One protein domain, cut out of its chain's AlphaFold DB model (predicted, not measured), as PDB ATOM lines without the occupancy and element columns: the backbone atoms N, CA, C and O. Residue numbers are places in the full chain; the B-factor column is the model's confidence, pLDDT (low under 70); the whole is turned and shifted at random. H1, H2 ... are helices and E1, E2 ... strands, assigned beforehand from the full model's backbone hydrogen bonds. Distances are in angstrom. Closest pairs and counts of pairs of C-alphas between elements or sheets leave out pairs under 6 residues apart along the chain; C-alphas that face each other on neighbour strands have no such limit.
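This is residues 114 to 248 of the 250 residues of the protein "MRPS35" of Sepia pharaonis (UniProt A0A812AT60). With little regular structure, this is a long rod: a lobe of loops holding H1 and H2, then H3 and residues 191 to 197 as a bridge to a slender ribbon, the antiparallel pair E1 and E2. The 135 printed residues have six named helices and two strands, H1 H2 H3 H4 E1 H5 E2 H6, mostly helix, with only 46 residues in named elements. It is extended, radius of gyration of the C-alphas 26.6 A, spanning 85 by 37 by 30 A.

From residue 114, reach H1, residues 123 to 126, close but not clearly touching H3, residues 177 to 190; their closest C-alphas, Thr 124 and His 179, are 5.9 A apart. H2, residues 164 to 168, is apart from both. H4, residues 201 to 207, is apart from H3. E1, residues 210 to 213, and E2, residues 233 to 236, are antiparallel at 160 degrees; find N 211 and O 235 within hydrogen-bond range, 2.9 A. A tight link joins H5, residues 227 to 230, to E2. H6, residues 243 to 246, stands free. Every O i to N i+4 pair is within range in H2 and H4, 8 of 10 in H3; H1, H5 and H6 are too short for one.

Find C-alpha 123 at (-42.568, -33.275, -14.040), where H1 begins. H3 runs 20.6 A and H4 10.1 A. H6 ends at C-alpha 246, (11.544, -36.500, 16.346).

The farthest C-alphas, Asn 151 and Lys 248, are 86.1 A apart. The printed part has no cut; links H1 to H2 and E1 to H5 are long. Residues 238 to 248 have pLDDT under 70.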
ATOM      1  N   TYR A 114     -46.843 -29.360 -24.904       93.31
ATOM      2  CA  TYR A 114     -47.564 -28.913 -23.711       93.31
ATOM      3  C   TYR A 114     -49.094 -28.906 -23.862       93.31
ATOM      4  O   TYR A 114     -49.776 -29.046 -22.856       93.31
ATOM      5  N   HIS A 115     -49.654 -28.824 -25.080       93.25
ATOM      6  CA  HIS A 115     -51.109 -28.947 -25.278       93.25
ATOM      7  C   HIS A 115     -51.652 -30.338 -24.938       93.25
ATOM      8  O   HIS A 115     -52.834 -30.483 -24.656       93.25
ATOM      9  N   LYS A 116     -50.800 -31.365 -24.994       92.25
ATOM     10  CA  LYS A 116     -51.166 -32.752 -24.681       92.25
ATOM     11  C   LYS A 116     -50.858 -33.127 -23.231       92.25
ATOM     12  O   LYS A 116     -51.174 -34.241 -22.827       92.25
ATOM     13  N   MET A 117     -50.194 -32.245 -22.483       92.00
ATOM     14  CA  MET A 117     -49.775 -32.511 -21.110       92.00
ATOM     15  C   MET A 117     -50.936 -32.294 -20.147       92.00
ATOM     16  O   MET A 117     -51.657 -31.301 -20.245       92.00
ATOM     17  N   LYS A 118     -51.090 -33.212 -19.197       93.19
ATOM     18  CA  LYS A 118     -52.049 -33.085 -18.101       93.19
ATOM     19  C   LYS A 118     -51.375 -32.407 -16.912       93.19
ATOM     20  O   LYS A 118     -50.162 -32.485 -16.737       93.19
ATOM     21  N   VAL A 119     -52.173 -31.772 -16.056       89.94
ATOM     22  CA  VAL A 119     -51.675 -31.138 -14.820       89.94
ATOM     23  C   VAL A 119     -51.126 -32.178 -13.832       89.94
ATOM     24  O   VAL A 119     -50.226 -31.880 -13.058       89.94
ATOM     25  N   THR A 120     -51.634 -33.410 -13.896       91.88
ATOM     26  CA  THR A 120     -51.217 -34.544 -13.058       91.88
ATOM     27  C   THR A 120     -49.933 -35.227 -13.528       91.88
ATOM     28  O   THR A 120     -49.480 -36.157 -12.868       91.88
ATOM     29  N   ASP A 121     -49.386 -34.852 -14.687       91.62
ATOM     30  CA  ASP A 121     -48.222 -35.540 -15.244       91.62
ATOM     31  C   ASP A 121     -46.963 -35.267 -14.411       91.62
ATOM     32  O   ASP A 121     -46.657 -34.133 -14.036       91.62
ATOM     33  N   ASP A 122     -46.182 -36.323 -14.180       92.75
ATOM     34  CA  ASP A 122     -44.922 -36.245 -13.449       92.75
ATOM     35  C   ASP A 122     -43.908 -35.342 -14.165       92.75
ATOM     36  O   ASP A 122     -43.375 -35.669 -15.234       92.75
ATOM     37  N   TRP A 123     -43.554 -34.227 -13.520       93.12
ATOM     38  CA  TRP A 123     -42.568 -33.275 -14.040       93.12
ATOM     39  C   TRP A 123     -41.198 -33.914 -14.314       93.12
ATOM     40  O   TRP A 123     -40.528 -33.567 -15.289       93.12
ATOM     41  N   THR A 124     -40.808 -34.904 -13.505       93.75
ATOM     42  CA  THR A 124     -39.532 -35.625 -13.643       93.75
ATOM     43  C   THR A 124     -39.396 -36.326 -14.995       93.75
ATOM     44  O   THR A 124     -38.299 -36.406 -15.538       93.75
ATOM     45  N   ASN A 125     -40.511 -36.767 -15.587       92.62
ATOM     46  CA  ASN A 125     -40.525 -37.422 -16.898       92.62
ATOM     47  C   ASN A 125     -40.533 -36.411 -18.055       92.62
ATOM     48  O   ASN A 125     -40.069 -36.702 -19.159       92.62
ATOM     49  N   ILE A 126     -41.070 -35.213 -17.819       93.75
ATOM     50  CA  ILE A 126     -41.097 -34.124 -18.801       93.75
ATOM     51  C   ILE A 126     -39.695 -33.530 -18.967       93.75
ATOM     52  O   ILE A 126     -39.274 -33.258 -20.096       93.75
ATOM     53  N   TRP A 127     -38.976 -33.352 -17.855       95.19
ATOM     54  CA  TRP A 127     -37.669 -32.703 -17.818       95.19
ATOM     55  C   TRP A 127     -36.637 -33.493 -16.986       95.19
ATOM     56  O   TRP A 127     -36.287 -33.087 -15.877       95.19
ATOM     57  N   PRO A 128     -36.128 -34.623 -17.511       95.06
ATOM     58  CA  PRO A 128     -35.292 -35.540 -16.736       95.06
ATOM     59  C   PRO A 128     -33.867 -35.027 -16.483       95.06
ATOM     60  O   PRO A 128     -33.283 -35.319 -15.448       95.06
ATOM     61  N   SER A 129     -33.285 -34.268 -17.416       95.88
ATOM     62  CA  SER A 129     -31.871 -33.876 -17.374       95.88
ATOM     63  C   SER A 129     -31.661 -32.396 -17.683       95.88
ATOM     64  O   SER A 129     -32.558 -31.708 -18.184       95.88
ATOM     65  N   ALA A 130     -30.441 -31.910 -17.432       95.81
ATOM     66  CA  ALA A 130     -30.015 -30.590 -17.876       95.81
ATOM     67  C   ALA A 130     -30.222 -30.453 -19.392       95.81
ATOM     68  O   ALA A 130     -29.790 -31.292 -20.182       95.81
ATOM     69  N   SER A 131     -30.944 -29.410 -19.793       94.44
ATOM     70  CA  SER A 131     -31.305 -29.147 -21.184       94.44
ATOM     71  C   SER A 131     -31.531 -27.654 -21.361       94.44
ATOM     72  O   SER A 131     -31.992 -26.975 -20.443       94.44
ATOM     73  N   THR A 132     -31.280 -27.149 -22.566       94.38
ATOM     74  CA  THR A 132     -31.690 -25.795 -22.953       94.38
ATOM     75  C   THR A 132     -33.207 -25.648 -22.872       94.38
ATOM     76  O   THR A 132     -33.943 -26.639 -22.935       94.38
ATOM     77  N   PHE A 133     -33.676 -24.411 -22.707       95.56
ATOM     78  CA  PHE A 133     -35.098 -24.103 -22.601       95.56
ATOM     79  C   PHE A 133     -35.851 -24.511 -23.880       95.56
ATOM     80  O   PHE A 133     -35.553 -24.039 -24.976       95.56
ATOM     81  N   LYS A 134     -36.849 -25.394 -23.738       93.75
ATOM     82  CA  LYS A 134     -37.670 -25.932 -24.835       93.75
ATOM     83  C   LYS A 134     -39.084 -25.393 -24.685       93.75
ATOM     84  O   LYS A 134     -39.880 -25.913 -23.903       93.75
ATOM     85  N   HIS A 135     -39.415 -24.386 -25.487       93.88
ATOM     86  CA  HIS A 135     -40.726 -23.729 -25.457       93.88
ATOM     87  C   HIS A 135     -41.907 -24.688 -25.698       93.88
ATOM     88  O   HIS A 135     -43.029 -24.389 -25.304       93.88
ATOM     89  N   SER A 136     -41.680 -25.826 -26.364       93.62
ATOM     90  CA  SER A 136     -42.724 -26.797 -26.697       93.62
ATOM     91  C   SER A 136     -43.098 -27.732 -25.547       93.62
ATOM     92  O   SER A 136     -44.196 -28.282 -25.577       93.62
ATOM     93  N   ALA A 137     -42.221 -27.925 -24.555       93.25
ATOM     94  CA  ALA A 137     -42.439 -28.863 -23.447       93.25
ATOM     95  C   ALA A 137     -42.978 -28.181 -22.180       93.25
ATOM     96  O   ALA A 137     -43.487 -28.847 -21.289       93.25
ATOM     97  N   ILE A 138     -42.837 -26.860 -22.083       93.12
ATOM     98  CA  ILE A 138     -43.127 -26.108 -20.864       93.12
ATOM     99  C   ILE A 138     -44.571 -25.593 -20.916       93.12
ATOM    100  O   ILE A 138     -44.901 -24.852 -21.845       93.12
ATOM    101  N   PRO A 139     -45.432 -25.939 -19.938       92.38
ATOM    102  CA  PRO A 139     -46.839 -25.549 -19.964       92.38
ATOM    103  C   PRO A 139     -47.076 -24.099 -19.524       92.38
ATOM    104  O   PRO A 139     -47.984 -23.455 -20.039       92.38
ATOM    105  N   PHE A 140     -46.229 -23.523 -18.669       90.94
ATOM    106  CA  PHE A 140     -46.457 -22.197 -18.080       90.94
ATOM    107  C   PHE A 140     -45.976 -21.018 -18.960       90.94
ATOM    108  O   PHE A 140     -44.966 -21.139 -19.672       90.94
ATOM    109  N   PRO A 141     -46.686 -19.871 -18.950       93.44
ATOM    110  CA  PRO A 141     -46.386 -18.725 -19.808       93.44
ATOM    111  C   PRO A 141     -45.207 -17.900 -19.268       93.44
ATOM    112  O   PRO A 141     -45.384 -16.964 -18.497       93.44
ATOM    113  N   VAL A 142     -43.987 -18.229 -19.699       94.81
ATOM    114  CA  VAL A 142     -42.787 -17.430 -19.394       94.81
ATOM    115  C   VAL A 142     -42.617 -16.315 -20.417       94.81
ATOM    116  O   VAL A 142     -42.751 -16.543 -21.624       94.81
ATOM    117  N   ARG A 143     -42.270 -15.124 -19.933       94.25
ATOM    118  CA  ARG A 143     -41.875 -13.975 -20.747       94.25
ATOM    119  C   ARG A 143     -40.583 -13.404 -20.190       94.25
ATOM    120  O   ARG A 143     -40.404 -13.365 -18.977       94.25
ATOM    121  N   GLN A 144     -39.695 -12.974 -21.071       94.44
ATOM    122  CA  GLN A 144     -38.446 -12.346 -20.670       94.44
ATOM    123  C   GLN A 144     -37.906 -11.501 -21.808       94.44
ATOM    124  O   GLN A 144     -37.827 -11.967 -22.937       94.44
ATOM    125  N   GLY A 145     -37.478 -10.291 -21.490       93.31
ATOM    126  CA  GLY A 145     -36.853  -9.373 -22.427       93.31
ATOM    127  C   GLY A 145     -37.043  -7.950 -21.935       93.31
ATOM    128  O   GLY A 145     -37.991  -7.665 -21.203       93.31
ATOM    129  N   PHE A 146     -36.117  -7.075 -22.304       91.88
ATOM    130  CA  PHE A 146     -36.238  -5.659 -22.003       91.88
ATOM    131  C   PHE A 146     -37.119  -4.977 -23.049       91.88
ATOM    132  O   PHE A 146     -37.057  -5.321 -24.228       91.88
ATOM    133  N   ILE A 147     -37.907  -3.999 -22.614       91.69
ATOM    134  CA  ILE A 147     -38.778  -3.209 -23.480       91.69
ATOM    135  C   ILE A 147     -38.300  -1.772 -23.404       91.69
ATOM    136  O   ILE A 147     -38.282  -1.180 -22.326       91.69
ATOM    137  N   LYS A 148     -37.900  -1.204 -24.542       86.56
ATOM    138  CA  LYS A 148     -37.335   0.146 -24.559       86.56
ATOM    139  C   LYS A 148     -38.415   1.225 -24.562       86.56
ATOM    140  O   LYS A 148     -38.184   2.315 -24.048       86.56
ATOM    141  N   ARG A 149     -39.571   0.951 -25.171       87.81
ATOM    142  CA  ARG A 149     -40.694   1.893 -25.275       87.81
ATOM    143  C   ARG A 149     -42.011   1.164 -25.055       87.81
ATOM    144  O   ARG A 149     -42.163   0.047 -25.524       87.81
ATOM    145  N   LEU A 150     -42.991   1.837 -24.457       81.38
ATOM    146  CA  LEU A 150     -44.351   1.298 -24.292       81.38
ATOM    147  C   LEU A 150     -45.038   0.978 -25.635       81.38
ATOM    148  O   LEU A 150     -45.890   0.102 -25.698       81.38
ATOM    149  N   ASN A 151     -44.619   1.636 -26.720       83.81
ATOM    150  CA  ASN A 151     -45.139   1.385 -28.067       83.81
ATOM    151  C   ASN A 151     -44.588   0.084 -28.690       83.81
ATOM    152  O   ASN A 151     -45.101  -0.381 -29.702       83.81
ATOM    153  N   GLU A 152     -43.517  -0.486 -28.134       81.31
ATOM    154  CA  GLU A 152     -42.906  -1.725 -28.613       81.31
ATOM    155  C   GLU A 152     -43.600  -2.922 -27.949       81.31
ATOM    156  O   GLU A 152     -43.632  -3.017 -26.723       81.31
ATOM    157  N   ASN A 153     -44.168  -3.829 -28.755       81.25
ATOM    158  CA  ASN A 153     -44.913  -5.006 -28.284       81.25
ATOM    159  C   ASN A 153     -46.000  -4.688 -27.236       81.25
ATOM    160  O   ASN A 153     -46.200  -5.475 -26.312       81.25
ATOM    161  N   GLU A 154     -46.662  -3.530 -27.344       87.06
ATOM    162  CA  GLU A 154     -47.703  -3.080 -26.398       87.06
ATOM    163  C   GLU A 154     -47.214  -3.001 -24.937       87.06
ATOM    164  O   GLU A 154     -47.990  -3.136 -23.994       87.06
ATOM    165  N   GLY A 155     -45.904  -2.832 -24.721       87.19
ATOM    166  CA  GLY A 155     -45.321  -2.848 -23.381       87.19
ATOM    167  C   GLY A 155     -45.237  -4.246 -22.755       87.19
ATOM    168  O   GLY A 155     -44.944  -4.360 -21.564       87.19
ATOM    169  N   ILE A 156     -45.444  -5.318 -23.529       91.00
ATOM    170  CA  ILE A 156     -45.398  -6.705 -23.054       91.00
ATOM    171  C   ILE A 156     -44.052  -7.355 -23.419       91.00
ATOM    172  O   ILE A 156     -43.655  -7.352 -24.588       91.00
ATOM    173  N   PRO A 157     -43.344  -7.995 -22.462       92.69
ATOM    174  CA  PRO A 157     -42.084  -8.654 -22.770       92.69
ATOM    175  C   PRO A 157     -42.289  -9.824 -23.744       92.69
ATOM    176  O   PRO A 157     -43.334 -10.502 -23.700       92.69
ATOM    177  N   PRO A 158     -41.289 -10.117 -24.595       93.00
ATOM    178  CA  PRO A 158     -41.411 -11.181 -25.574       93.00
ATOM    179  C   PRO A 158     -41.667 -12.528 -24.889       93.00
ATOM    180  O   PRO A 158     -41.148 -12.835 -23.810       93.00
ATOM    181  N   GLY A 159     -42.538 -13.320 -25.517       93.31
ATOM    182  CA  GLY A 159     -42.992 -14.608 -24.997       93.31
ATOM    183  C   GLY A 159     -41.914 -15.689 -25.016       93.31
ATOM    184  O   GLY A 159     -40.765 -15.450 -25.363       93.31
ATOM    185  N   ARG A 160     -42.294 -16.919 -24.664       93.81
ATOM    186  CA  ARG A 160     -41.379 -18.074 -24.653       93.81
ATOM    187  C   ARG A 160     -40.985 -18.597 -26.037       93.81
ATOM    188  O   ARG A 160     -39.973 -19.282 -26.167       93.81
ATOM    189  N   TYR A 161     -41.812 -18.359 -27.054       93.12
ATOM    190  CA  TYR A 161     -41.576 -18.876 -28.402       93.12
ATOM    191  C   TYR A 161     -40.425 -18.117 -29.066       93.12
ATOM    192  O   TYR A 161     -40.447 -16.893 -29.100       93.12
ATOM    193  N   ALA A 162     -39.433 -18.856 -29.575       91.69
ATOM    194  CA  ALA A 162     -38.257 -18.310 -30.261       91.69
ATOM    195  C   ALA A 162     -37.489 -17.210 -29.487       91.69
ATOM    196  O   ALA A 162     -36.846 -16.355 -30.092       91.69
ATOM    197  N   ASN A 163     -37.526 -17.230 -28.150       95.19
ATOM    198  CA  ASN A 163     -36.876 -16.217 -27.320       95.19
ATOM    199  C   ASN A 163     -35.449 -16.624 -26.931       95.19
ATOM    200  O   ASN A 163     -35.243 -17.552 -26.145       95.19
ATOM    201  N   ALA A 164     -34.469 -15.900 -27.473       94.44
ATOM    202  CA  ALA A 164     -33.051 -16.162 -27.254       94.44
ATOM    203  C   ALA A 164     -32.598 -15.890 -25.811       94.44
ATOM    204  O   ALA A 164     -31.685 -16.560 -25.334       94.44
ATOM    205  N   GLU A 165     -33.232 -14.964 -25.086       94.81
ATOM    206  CA  GLU A 165     -32.852 -14.664 -23.700       94.81
ATOM    207  C   GLU A 165     -33.131 -15.851 -22.775       94.81
ATOM    208  O   GLU A 165     -32.295 -16.213 -21.946       94.81
ATOM    209  N   LEU A 166     -34.253 -16.539 -22.994       94.75
ATOM    210  CA  LEU A 166     -34.592 -17.760 -22.259       94.75
ATOM    211  C   LEU A 166     -33.669 -18.936 -22.599       94.75
ATOM    212  O   LEU A 166     -33.504 -19.839 -21.783       94.75
ATOM    213  N   MET A 167     -33.042 -18.938 -23.780       93.62
ATOM    214  CA  MET A 167     -32.079 -19.974 -24.165       93.62
ATOM    215  C   MET A 167     -30.717 -19.807 -23.483       93.62
ATOM    216  O   MET A 167     -30.017 -20.801 -23.300       93.62
ATOM    217  N   LYS A 168     -30.343 -18.577 -23.108       94.69
ATOM    218  CA  LYS A 168     -29.058 -18.273 -22.455       94.69
ATOM    219  C   LYS A 168     -29.023 -18.695 -20.986       94.69
ATOM    220  O   LYS A 168     -27.949 -18.973 -20.461       94.69
ATOM    221  N   ILE A 169     -30.172 -18.710 -20.311       94.81
ATOM    222  CA  ILE A 169     -30.231 -18.976 -18.872       94.81
ATOM    223  C   ILE A 169     -29.959 -20.462 -18.586       94.81
ATOM    224  O   ILE A 169     -30.672 -21.324 -19.114       94.81
ATOM    225  N   PRO A 170     -29.003 -20.789 -17.694       95.38
ATOM    226  CA  PRO A 170     -28.891 -22.134 -17.148       95.38
ATOM    227  C   PRO A 170     -30.098 -22.399 -16.240       95.38
ATOM    228  O   PRO A 170     -30.193 -21.884 -15.128       95.38
ATOM    229  N   ASN A 171     -31.068 -23.159 -16.741       94.56
ATOM    230  CA  ASN A 171     -32.294 -23.454 -16.006       94.56
ATOM    231  C   ASN A 171     -32.111 -24.624 -15.023       94.56
ATOM    232  O   ASN A 171     -31.314 -25.533 -15.242       94.56
ATOM    233  N   PHE A 172     -32.934 -24.630 -13.974       96.50
ATOM    234  CA  PHE A 172     -32.963 -25.671 -12.939       96.50
ATOM    235  C   PHE A 172     -34.244 -26.515 -13.006       96.50
ATOM    236  O   PHE A 172     -34.661 -27.112 -12.020       96.50
ATOM    237  N   LEU A 173     -34.882 -26.599 -14.180       95.25
ATOM    238  CA  LEU A 173     -36.152 -27.323 -14.349       95.25
ATOM    239  C   LEU A 173     -36.022 -28.833 -14.100       95.25
ATOM    240  O   LEU A 173     -37.004 -29.479 -13.751       95.25
ATOM    241  N   HIS A 174     -34.817 -29.388 -14.239       95.81
ATOM    242  CA  HIS A 174     -34.502 -30.773 -13.885       95.81
ATOM    243  C   HIS A 174     -34.219 -30.952 -12.385       95.81
ATOM    244  O   HIS A 174     -34.282 -32.071 -11.904       95.81
ATOM    245  N   LEU A 175     -33.953 -29.892 -11.618       96.94
ATOM    246  CA  LEU A 175     -33.582 -29.958 -10.196       96.94
ATOM    247  C   LEU A 175     -34.707 -29.441  -9.293       96.94
ATOM    248  O   LEU A 175     -34.491 -28.671  -8.363       96.94
ATOM    249  N   THR A 176     -35.940 -29.861  -9.576       96.19
ATOM    250  CA  THR A 176     -37.077 -29.544  -8.700       96.19
ATOM    251  C   THR A 176     -36.995 -30.340  -7.390       96.19
ATOM    252  O   THR A 176     -36.461 -31.454  -7.387       96.19
ATOM    253  N   PRO A 177     -37.560 -29.847  -6.269       96.31
ATOM    254  CA  PRO A 177     -37.489 -30.543  -4.980       96.31
ATOM    255  C   PRO A 177     -38.035 -31.979  -5.013       96.31
ATOM    256  O   PRO A 177     -37.471 -32.872  -4.385       96.31
ATOM    257  N   ALA A 178     -39.104 -32.221  -5.780       94.94
ATOM    258  CA  ALA A 178     -39.651 -33.563  -5.985       94.94
ATOM    259  C   ALA A 178     -38.658 -34.485  -6.714       94.94
ATOM    260  O   ALA A 178     -38.536 -35.658  -6.368       94.94
ATOM    261  N   HIS A 179     -37.911 -33.952  -7.686       96.56
ATOM    262  CA  HIS A 179     -36.896 -34.710  -8.409       96.56
ATOM    263  C   HIS A 179     -35.701 -35.056  -7.517       96.56
ATOM    264  O   HIS A 179     -35.262 -36.202  -7.495       96.56
ATOM    265  N   ILE A 180     -35.232 -34.090  -6.721       97.31
ATOM    266  CA  ILE A 180     -34.115 -34.279  -5.786       97.31
ATOM    267  C   ILE A 180     -34.439 -35.382  -4.776       97.31
ATOM    268  O   ILE A 180     -33.603 -36.248  -4.548       97.31
ATOM    269  N   LYS A 181     -35.662 -35.420  -4.228       97.12
ATOM    270  CA  LYS A 181     -36.091 -36.494  -3.315       97.12
ATOM    271  C   LYS A 181     -35.982 -37.879  -3.963       97.12
ATOM    272  O   LYS A 181     -35.304 -38.740  -3.409       97.12
ATOM    273  N   LYS A 182     -36.541 -38.048  -5.171       96.50
ATOM    274  CA  LYS A 182     -36.442 -39.302  -5.943       96.50
ATOM    275  C   LYS A 182     -34.977 -39.688  -6.219       96.50
ATOM    276  O   LYS A 182     -34.607 -40.853  -6.106       96.50
ATOM    277  N   HIS A 183     -34.121 -38.719  -6.554       96.50
ATOM    278  CA  HIS A 183     -32.691 -38.961  -6.767       96.50
ATOM    279  C   HIS A 183     -31.968 -39.388  -5.490       96.50
ATOM    280  O   HIS A 183     -31.244 -40.380  -5.504       96.50
ATOM    281  N   CYS A 184     -32.172 -38.679  -4.380       97.38
ATOM    282  CA  CYS A 184     -31.563 -39.016  -3.098       97.38
ATOM    283  C   CYS A 184     -32.001 -40.403  -2.618       97.38
ATOM    284  O   CYS A 184     -31.167 -41.163  -2.142       97.38
ATOM    285  N   GLU A 185     -33.273 -40.771  -2.783       97.56
ATOM    286  CA  GLU A 185     -33.770 -42.122  -2.484       97.56
ATOM    287  C   GLU A 185     -33.036 -43.200  -3.287       97.56
ATOM    288  O   GLU A 185     -32.595 -44.195  -2.716       97.56
ATOM    289  N   ALA A 186     -32.819 -42.974  -4.584       97.06
ATOM    290  CA  ALA A 186     -32.063 -43.895  -5.425       97.06
ATOM    291  C   ALA A 186     -30.565 -43.946  -5.079       97.06
ATOM    292  O   ALA A 186     -29.943 -44.992  -5.267       97.06
ATOM    293  N   LEU A 187     -29.980 -42.845  -4.595       97.38
ATOM    294  CA  LEU A 187     -28.561 -42.758  -4.234       97.38
ATOM    295  C   LEU A 187     -28.248 -43.342  -2.852       97.38
ATOM    296  O   LEU A 187     -27.140 -43.834  -2.654       97.38
ATOM    297  N   LYS A 188     -29.217 -43.364  -1.926       97.44
ATOM    298  CA  LYS A 188     -29.044 -43.903  -0.563       97.44
ATOM    299  C   LYS A 188     -28.473 -45.321  -0.535       97.44
ATOM    300  O   LYS A 188     -27.709 -45.634   0.366       97.44
ATOM    301  N   LYS A 189     -28.784 -46.154  -1.533       96.88
ATOM    302  CA  LYS A 189     -28.259 -47.528  -1.649       96.88
ATOM    303  C   LYS A 189     -26.736 -47.614  -1.822       96.88
ATOM    304  O   LYS A 189     -26.171 -48.677  -1.609       96.88
ATOM    305  N   PHE A 190     -26.088 -46.524  -2.238       97.50
ATOM    306  CA  PHE A 190     -24.636 -46.448  -2.411       97.50
ATOM    307  C   PHE A 190     -23.926 -45.807  -1.213       97.50
ATOM    308  O   PHE A 190     -22.699 -45.811  -1.159       97.50
ATOM    309  N   CYS A 191     -24.670 -45.224  -0.272       97.31
ATOM    310  CA  CYS A 191     -24.101 -44.557   0.889       97.31
ATOM    311  C   CYS A 191     -23.867 -45.558   2.026       97.31
ATOM    312  O   CYS A 191     -24.715 -46.402   2.309       97.31
ATOM    313  N   THR A 192     -22.742 -45.421   2.723       96.94
ATOM    314  CA  THR A 192     -22.448 -46.149   3.962       96.94
ATOM    315  C   THR A 192     -22.727 -45.266   5.173       96.94
ATOM    316  O   THR A 192     -22.534 -44.050   5.117       96.94
ATOM    317  N   ALA A 193     -23.167 -45.867   6.279       95.81
ATOM    318  CA  ALA A 193     -23.328 -45.136   7.533       95.81
ATOM    319  C   ALA A 193     -21.966 -44.661   8.066       95.81
ATOM    320  O   ALA A 193     -20.964 -45.367   7.940       95.81
ATOM    321  N   TRP A 194     -21.943 -43.475   8.676       94.88
ATOM    322  CA  TRP A 194     -20.763 -42.975   9.380       94.88
ATOM    323  C   TRP A 194     -20.490 -43.828  10.639       94.88
ATOM    324  O   TRP A 194     -21.449 -44.222  11.313       94.88
ATOM    325  N   PRO A 195     -19.225 -44.156  10.966       94.50
ATOM    326  CA  PRO A 195     -18.878 -44.960  12.139       94.50
ATOM    327  C   PRO A 195     -19.338 -44.329  13.462       94.50
ATOM    328  O   PRO A 195     -19.139 -43.142  13.720       94.50
ATOM    329  N   LYS A 196     -19.912 -45.162  14.341       93.00
ATOM    330  CA  LYS A 196     -20.316 -44.766  15.697       93.00
ATOM    331  C   LYS A 196     -19.076 -44.525  16.563       93.00
ATOM    332  O   LYS A 196     -18.135 -45.310  16.509       93.00
ATOM    333  N   GLY A 197     -19.088 -43.468  17.373       89.69
ATOM    334  CA  GLY A 197     -17.970 -43.103  18.257       89.69
ATOM    335  C   GLY A 197     -17.045 -42.004  17.720       89.69
ATOM    336  O   GLY A 197     -16.313 -41.421  18.511       89.69
ATOM    337  N   LEU A 198     -17.138 -41.648  16.433       91.81
ATOM    338  CA  LEU A 198     -16.402 -40.541  15.794       91.81
ATOM    339  C   LEU A 198     -17.313 -39.326  15.557       91.81
ATOM    340  O   LEU A 198     -17.354 -38.756  14.469       91.81
ATOM    341  N   GLU A 199     -18.118 -38.989  16.563       90.69
ATOM    342  CA  GLU A 199     -19.084 -37.881  16.502       90.69
ATOM    343  C   GLU A 199     -18.425 -36.527  16.795       90.69
ATOM    344  O   GLU A 199     -18.860 -35.499  16.283       90.69
ATOM    345  N   THR A 200     -17.362 -36.523  17.606       93.19
ATOM    346  CA  THR A 200     -16.618 -35.317  17.977       93.19
ATOM    347  C   THR A 200     -15.254 -35.286  17.298       93.19
ATOM    348  O   THR A 200     -14.590 -36.312  17.152       93.19
ATOM    349  N   ASN A 201     -14.808 -34.081  16.925       88.56
ATOM    350  CA  ASN A 201     -13.499 -33.885  16.294       88.56
ATOM    351  C   ASN A 201     -12.343 -34.350  17.196       88.56
ATOM    352  O   ASN A 201     -11.378 -34.909  16.692       88.56
ATOM    353  N   GLU A 202     -12.470 -34.201  18.518       88.44
ATOM    354  CA  GLU A 202     -11.458 -34.641  19.494       88.44
ATOM    355  C   GLU A 202     -11.171 -36.146  19.386       88.44
ATOM    356  O   GLU A 202     -10.021 -36.557  19.261       88.44
ATOM    357  N   LYS A 203     -12.220 -36.978  19.317       87.50
ATOM    358  CA  LYS A 203     -12.077 -38.434  19.148       87.50
ATOM    359  C   LYS A 203     -11.491 -38.799  17.783       87.50
ATOM    360  O   LYS A 203     -10.749 -39.774  17.668       87.50
ATOM    361  N   CYS A 204     -11.814 -38.025  16.744       89.12
ATOM    362  CA  CYS A 204     -11.202 -38.191  15.427       89.12
ATOM    363  C   CYS A 204      -9.694 -37.921  15.477       89.12
ATOM    364  O   CYS A 204      -8.937 -38.699  14.912       89.12
ATOM    365  N   GLU A 205      -9.254 -36.875  16.177       86.88
ATOM    366  CA  GLU A 205      -7.833 -36.534  16.319       86.88
ATOM    367  C   GLU A 205      -7.059 -37.547  17.179       86.88
ATOM    368  O   GLU A 205      -5.910 -37.866  16.862       86.88
ATOM    369  N   GLU A 206      -7.684 -38.104  18.224       86.81
ATOM    370  CA  GLU A 206      -7.093 -39.163  19.054       86.81
ATOM    371  C   GLU A 206      -6.805 -40.436  18.244       86.81
ATOM    372  O   GLU A 206      -5.686 -40.964  18.278       86.81
ATOM    373  N   HIS A 207      -7.802 -40.924  17.496       88.81
ATOM    374  CA  HIS A 207      -7.702 -42.165  16.724       88.81
ATOM    375  C   HIS A 207      -6.994 -41.989  15.370       88.81
ATOM    376  O   HIS A 207      -6.324 -42.916  14.911       88.81
ATOM    377  N   PHE A 208      -7.107 -40.815  14.739       90.00
ATOM    378  CA  PHE A 208      -6.562 -40.509  13.412       90.00
ATOM    379  C   PHE A 208      -5.727 -39.212  13.441       90.00
ATOM    380  O   PHE A 208      -6.189 -38.156  13.013       90.00
ATOM    381  N   PRO A 209      -4.457 -39.269  13.888       87.81
ATOM    382  CA  PRO A 209      -3.598 -38.083  14.031       87.81
ATOM    383  C   PRO A 209      -3.068 -37.493  12.715       87.81
ATOM    384  O   PRO A 209      -2.385 -36.465  12.736       87.81
ATOM    385  N   LEU A 210      -3.303 -38.172  11.590       89.62
ATOM    386  CA  LEU A 210      -2.821 -37.798  10.264       89.62
ATOM    387  C   LEU A 210      -4.003 -37.386   9.383       89.62
ATOM    388  O   LEU A 210      -4.836 -38.220   9.033       89.62
ATOM    389  N   GLU A 211      -4.027 -36.126   8.960       91.69
ATOM    390  CA  GLU A 211      -4.958 -35.616   7.953       91.69
ATOM    391  C   GLU A 211      -4.231 -35.521   6.602       91.69
ATOM    392  O   GLU A 211      -3.211 -34.835   6.467       91.69
ATOM    393  N   VAL A 212      -4.759 -36.217   5.592       95.06
ATOM    394  CA  VAL A 212      -4.276 -36.149   4.207       95.06
ATOM    395  C   VAL A 212      -5.217 -35.252   3.416       95.06
ATOM    396  O   VAL A 212      -6.392 -35.571   3.249       95.06
ATOM    397  N   ILE A 213      -4.702 -34.131   2.919       96.06
ATOM    398  CA  ILE A 213      -5.481 -33.168   2.140       96.06
ATOM    399  C   ILE A 213      -5.079 -33.285   0.675       96.06
ATOM    400  O   ILE A 213      -3.956 -32.935   0.300       96.06
ATOM    401  N   SER A 214      -6.025 -33.741  -0.143       96.50
ATOM    402  CA  SER A 214      -5.982 -33.697  -1.603       96.50
ATOM    403  C   SER A 214      -7.034 -32.717  -2.132       96.50
ATOM    404  O   SER A 214      -8.069 -32.487  -1.503       96.50
ATOM    405  N   SER A 215      -6.767 -32.102  -3.283       95.44
ATOM    406  CA  SER A 215      -7.670 -31.126  -3.896       95.44
ATOM    407  C   SER A 215      -7.937 -31.454  -5.357       95.44
ATOM    408  O   SER A 215      -7.015 -31.408  -6.168       95.44
ATOM    409  N   ASP A 216      -9.206 -31.684  -5.689       94.88
ATOM    410  CA  ASP A 216      -9.652 -31.941  -7.056       94.88
ATOM    411  C   ASP A 216     -10.336 -30.710  -7.658       94.88
ATOM    412  O   ASP A 216     -11.074 -29.982  -6.986       94.88
ATOM    413  N   TYR A 217     -10.105 -30.480  -8.951       94.06
ATOM    414  CA  TYR A 217     -10.612 -29.316  -9.674       94.06
ATOM    415  C   TYR A 217     -11.458 -29.752 -10.868       94.06
ATOM    416  O   TYR A 217     -11.028 -30.549 -11.699       94.06
ATOM    417  N   LEU A 218     -12.665 -29.194 -10.972       93.69
ATOM    418  CA  LEU A 218     -13.578 -29.444 -12.086       93.69
ATOM    419  C   LEU A 218     -13.703 -28.190 -12.950       93.69
ATOM    420  O   LEU A 218     -14.101 -27.123 -12.476       93.69
ATOM    421  N   MET A 219     -13.373 -28.329 -14.233       93.75
ATOM    422  CA  MET A 219     -13.437 -27.256 -15.222       93.75
ATOM    423  C   MET A 219     -14.340 -27.652 -16.390       93.75
ATOM    424  O   MET A 219     -14.342 -28.796 -16.836       93.75
ATOM    425  N   ALA A 220     -15.085 -26.681 -16.918       92.69
ATOM    426  CA  ALA A 220     -15.856 -26.850 -18.146       92.69
ATOM    427  C   ALA A 220     -14.920 -26.713 -19.361       92.69
ATOM    428  O   ALA A 220     -14.824 -25.648 -19.969       92.69
ATOM    429  N   GLY A 221     -14.176 -27.773 -19.675       93.81
ATOM    430  CA  GLY A 221     -13.239 -27.823 -20.795       93.81
ATOM    431  C   GLY A 221     -12.972 -29.258 -21.254       93.81
ATOM    432  O   GLY A 221     -13.409 -30.203 -20.600       93.81
ATOM    433  N   PRO A 222     -12.268 -29.446 -22.383       95.38
ATOM    434  CA  PRO A 222     -11.981 -30.780 -22.910       95.38
ATOM    435  C   PRO A 222     -10.916 -31.536 -22.101       95.38
ATOM    436  O   PRO A 222     -10.881 -32.762 -22.133       95.38
ATOM    437  N   SER A 223     -10.033 -30.823 -21.394       94.19
ATOM    438  CA  SER A 223      -8.993 -31.424 -20.556       94.19
ATOM    439  C   SER A 223      -9.451 -31.509 -19.104       94.19
ATOM    440  O   SER A 223      -9.842 -30.498 -18.525       94.19
ATOM    441  N   LEU A 224      -9.324 -32.699 -18.514       92.38
ATOM    442  CA  LEU A 224      -9.506 -32.935 -17.076       92.38
ATOM    443  C   LEU A 224      -8.234 -32.632 -16.261       92.38
ATOM    444  O   LEU A 224      -8.281 -32.558 -15.040       92.38
ATOM    445  N   ARG A 225      -7.076 -32.501 -16.920       92.75
ATOM    446  CA  ARG A 225      -5.781 -32.378 -16.236       92.75
ATOM    447  C   ARG A 225      -5.601 -30.977 -15.648       92.75
ATOM    448  O   ARG A 225      -5.654 -30.002 -16.394       92.75
ATOM    449  N   ASP A 226      -5.288 -30.912 -14.356       93.56
ATOM    450  CA  ASP A 226      -4.829 -29.710 -13.650       93.56
ATOM    451  C   ASP A 226      -3.587 -30.069 -12.814       93.56
ATOM    452  O   ASP A 226      -3.606 -31.033 -12.049       93.56
ATOM    453  N   SER A 227      -2.493 -29.317 -12.962       94.12
ATOM    454  CA  SER A 227      -1.239 -29.570 -12.236       94.12
ATOM    455  C   SER A 227      -1.366 -29.330 -10.733       94.12
ATOM    456  O   SER A 227      -0.599 -29.892  -9.952       94.12
ATOM    457  N   ARG A 228      -2.346 -28.524 -10.311       92.44
ATOM    458  CA  ARG A 228      -2.602 -28.215  -8.898       92.44
ATOM    459  C   ARG A 228      -3.116 -29.417  -8.113       92.44
ATOM    460  O   ARG A 228      -2.882 -29.481  -6.912       92.44
ATOM    461  N   ALA A 229      -3.772 -30.366  -8.780       94.62
ATOM    462  CA  ALA A 229      -4.290 -31.575  -8.141       94.62
ATOM    463  C   ALA A 229      -3.178 -32.529  -7.665       94.62
ATOM    464  O   ALA A 229      -3.424 -33.406  -6.845       94.62
ATOM    465  N   ASN A 230      -1.940 -32.333  -8.131       93.56
ATOM    466  CA  ASN A 230      -0.797 -33.167  -7.756       93.56
ATOM    467  C   ASN A 230      -0.255 -32.866  -6.347       93.56
ATOM    468  O   ASN A 230       0.577 -33.620  -5.843       93.56
ATOM    469  N   LEU A 231      -0.658 -31.753  -5.724       94.38
ATOM    470  CA  LEU A 231      -0.148 -31.354  -4.416       94.38
ATOM    471  C   LEU A 231      -0.891 -32.101  -3.300       94.38
ATOM    472  O   LEU A 231      -2.097 -31.936  -3.134       94.38
ATOM    473  N   VAL A 232      -0.148 -32.862  -2.497       96.19
ATOM    474  CA  VAL A 232      -0.672 -33.559  -1.313       96.19
ATOM    475  C   VAL A 232      -0.080 -32.922  -0.067       96.19
ATOM    476  O   VAL A 232       1.138 -32.812   0.061       96.19
ATOM    477  N   THR A 233      -0.940 -32.485   0.852       94.56
ATOM    478  CA  THR A 233      -0.508 -31.921   2.137       94.56
ATOM    479  C   THR A 233      -0.802 -32.900   3.259       94.56
ATOM    480  O   THR A 233      -1.948 -33.311   3.435       94.56
ATOM    481  N   PHE A 234       0.223 -33.228   4.040       93.56
ATOM    482  CA  PHE A 234       0.081 -33.999   5.269       93.56
ATOM    483  C   PHE A 234       0.067 -33.045   6.458       93.56
ATOM    484  O   PHE A 234       1.004 -32.266   6.641       93.56
ATOM    485  N   LYS A 235      -0.985 -33.103   7.275       89.62
ATOM    486  CA  LYS A 235      -1.018 -32.438   8.577       89.62
ATOM    487  C   LYS A 235      -0.983 -33.490   9.670       89.62
ATOM    488  O   LYS A 235      -1.770 -34.431   9.657       89.62
ATOM    489  N   VAL A 236      -0.057 -33.313  10.604       85.38
ATOM    490  CA  VAL A 236       0.123 -34.212  11.742       85.38
ATOM    491  C   VAL A 236      -0.067 -33.409  13.017       85.38
ATOM    492  O   VAL A 236       0.693 -32.473  13.282       85.38
ATOM    493  N   THR A 237      -1.062 -33.780  13.816       73.56
ATOM    494  CA  THR A 237      -1.264 -33.189  15.142       73.56
ATOM    495  C   THR A 237      -0.290 -33.845  16.124       73.56
ATOM    496  O   THR A 237      -0.247 -35.065  16.272       73.56
ATOM    497  N   ARG A 238       0.538 -33.036  16.800       61.50
ATOM    498  CA  ARG A 238       1.699 -33.475  17.612       61.50
ATOM    499  C   ARG A 238       1.343 -34.269  18.886       61.50
ATOM    500  O   ARG A 238       2.244 -34.661  19.622       61.50
ATOM    501  N   ALA A 239       0.061 -34.498  19.166       57.66
ATOM    502  CA  ALA A 239      -0.409 -35.079  20.426       57.66
ATOM    503  C   ALA A 239      -0.041 -36.566  20.606       57.66
ATOM    504  O   ALA A 239       0.106 -37.039  21.733       57.66
ATOM    505  N   ASN A 240       0.194 -37.305  19.517       55.06
ATOM    506  CA  ASN A 240       0.471 -38.737  19.591       55.06
ATOM    507  C   ASN A 240       1.978 -39.029  19.659       55.06
ATOM    508  O   ASN A 240       2.658 -38.958  18.643       55.06
ATOM    509  N   LYS A 241       2.455 -39.338  20.881       53.00
ATOM    510  CA  LYS A 241       3.618 -40.125  21.398       53.00
ATOM    511  C   LYS A 241       4.924 -40.333  20.588       53.00
ATOM    512  O   LYS A 241       5.914 -40.751  21.178       53.00
ATOM    513  N   LEU A 242       5.005 -40.017  19.299       54.03
ATOM    514  CA  LEU A 242       6.223 -40.052  18.477       54.03
ATOM    515  C   LEU A 242       7.175 -38.871  18.741       54.03
ATOM    516  O   LEU A 242       8.288 -38.834  18.212       54.03
ATOM    517  N   SER A 243       6.767 -37.910  19.574       54.47
ATOM    518  CA  SER A 243       7.543 -36.711  19.903       54.47
ATOM    519  C   SER A 243       8.918 -37.015  20.509       54.47
ATOM    520  O   SER A 243       9.843 -36.242  20.278       54.47
ATOM    521  N   HIS A 244       9.093 -38.148  21.201       53.81
ATOM    522  CA  HIS A 244      10.389 -38.524  21.778       53.81
ATOM    523  C   HIS A 244      11.453 -38.882  20.717       53.81
ATOM    524  O   HIS A 244      12.642 -38.709  20.969       53.81
ATOM    525  N   TYR A 245      11.052 -39.340  19.522       55.09
ATOM    526  CA  TYR A 245      11.986 -39.703  18.444       55.09
ATOM    527  C   TYR A 245      12.306 -38.544  17.493       55.09
ATOM    528  O   TYR A 245      13.424 -38.456  16.993       55.09
ATOM    529  N   ILE A 246      11.352 -37.641  17.257       55.94
ATOM    530  CA  ILE A 246      11.544 -36.500  16.346       55.94
ATOM    531  C   ILE A 246      12.298 -35.361  17.048       55.94
ATOM    532  O   ILE A 246      13.153 -34.736  16.434       55.94
ATOM    533  N   ALA A 247      12.056 -35.135  18.346       57.59
ATOM    534  CA  ALA A 247      12.724 -34.078  19.116       57.59
ATOM    535  C   ALA A 247      14.190 -34.385  19.484       57.59
ATOM    536  O   ALA A 247      14.871 -33.514  20.011       57.59
ATOM    537  N   LYS A 248      14.671 -35.616  19.252       52.38
ATOM    538  CA  LYS A 248      16.072 -36.003  19.497       52.38
ATOM    539  C   LYS A 248      16.983 -35.857  18.275       52.38
ATOM    540  O   LYS A 248      18.193 -35.918  18.447       52.38
TER     541      LYS A 248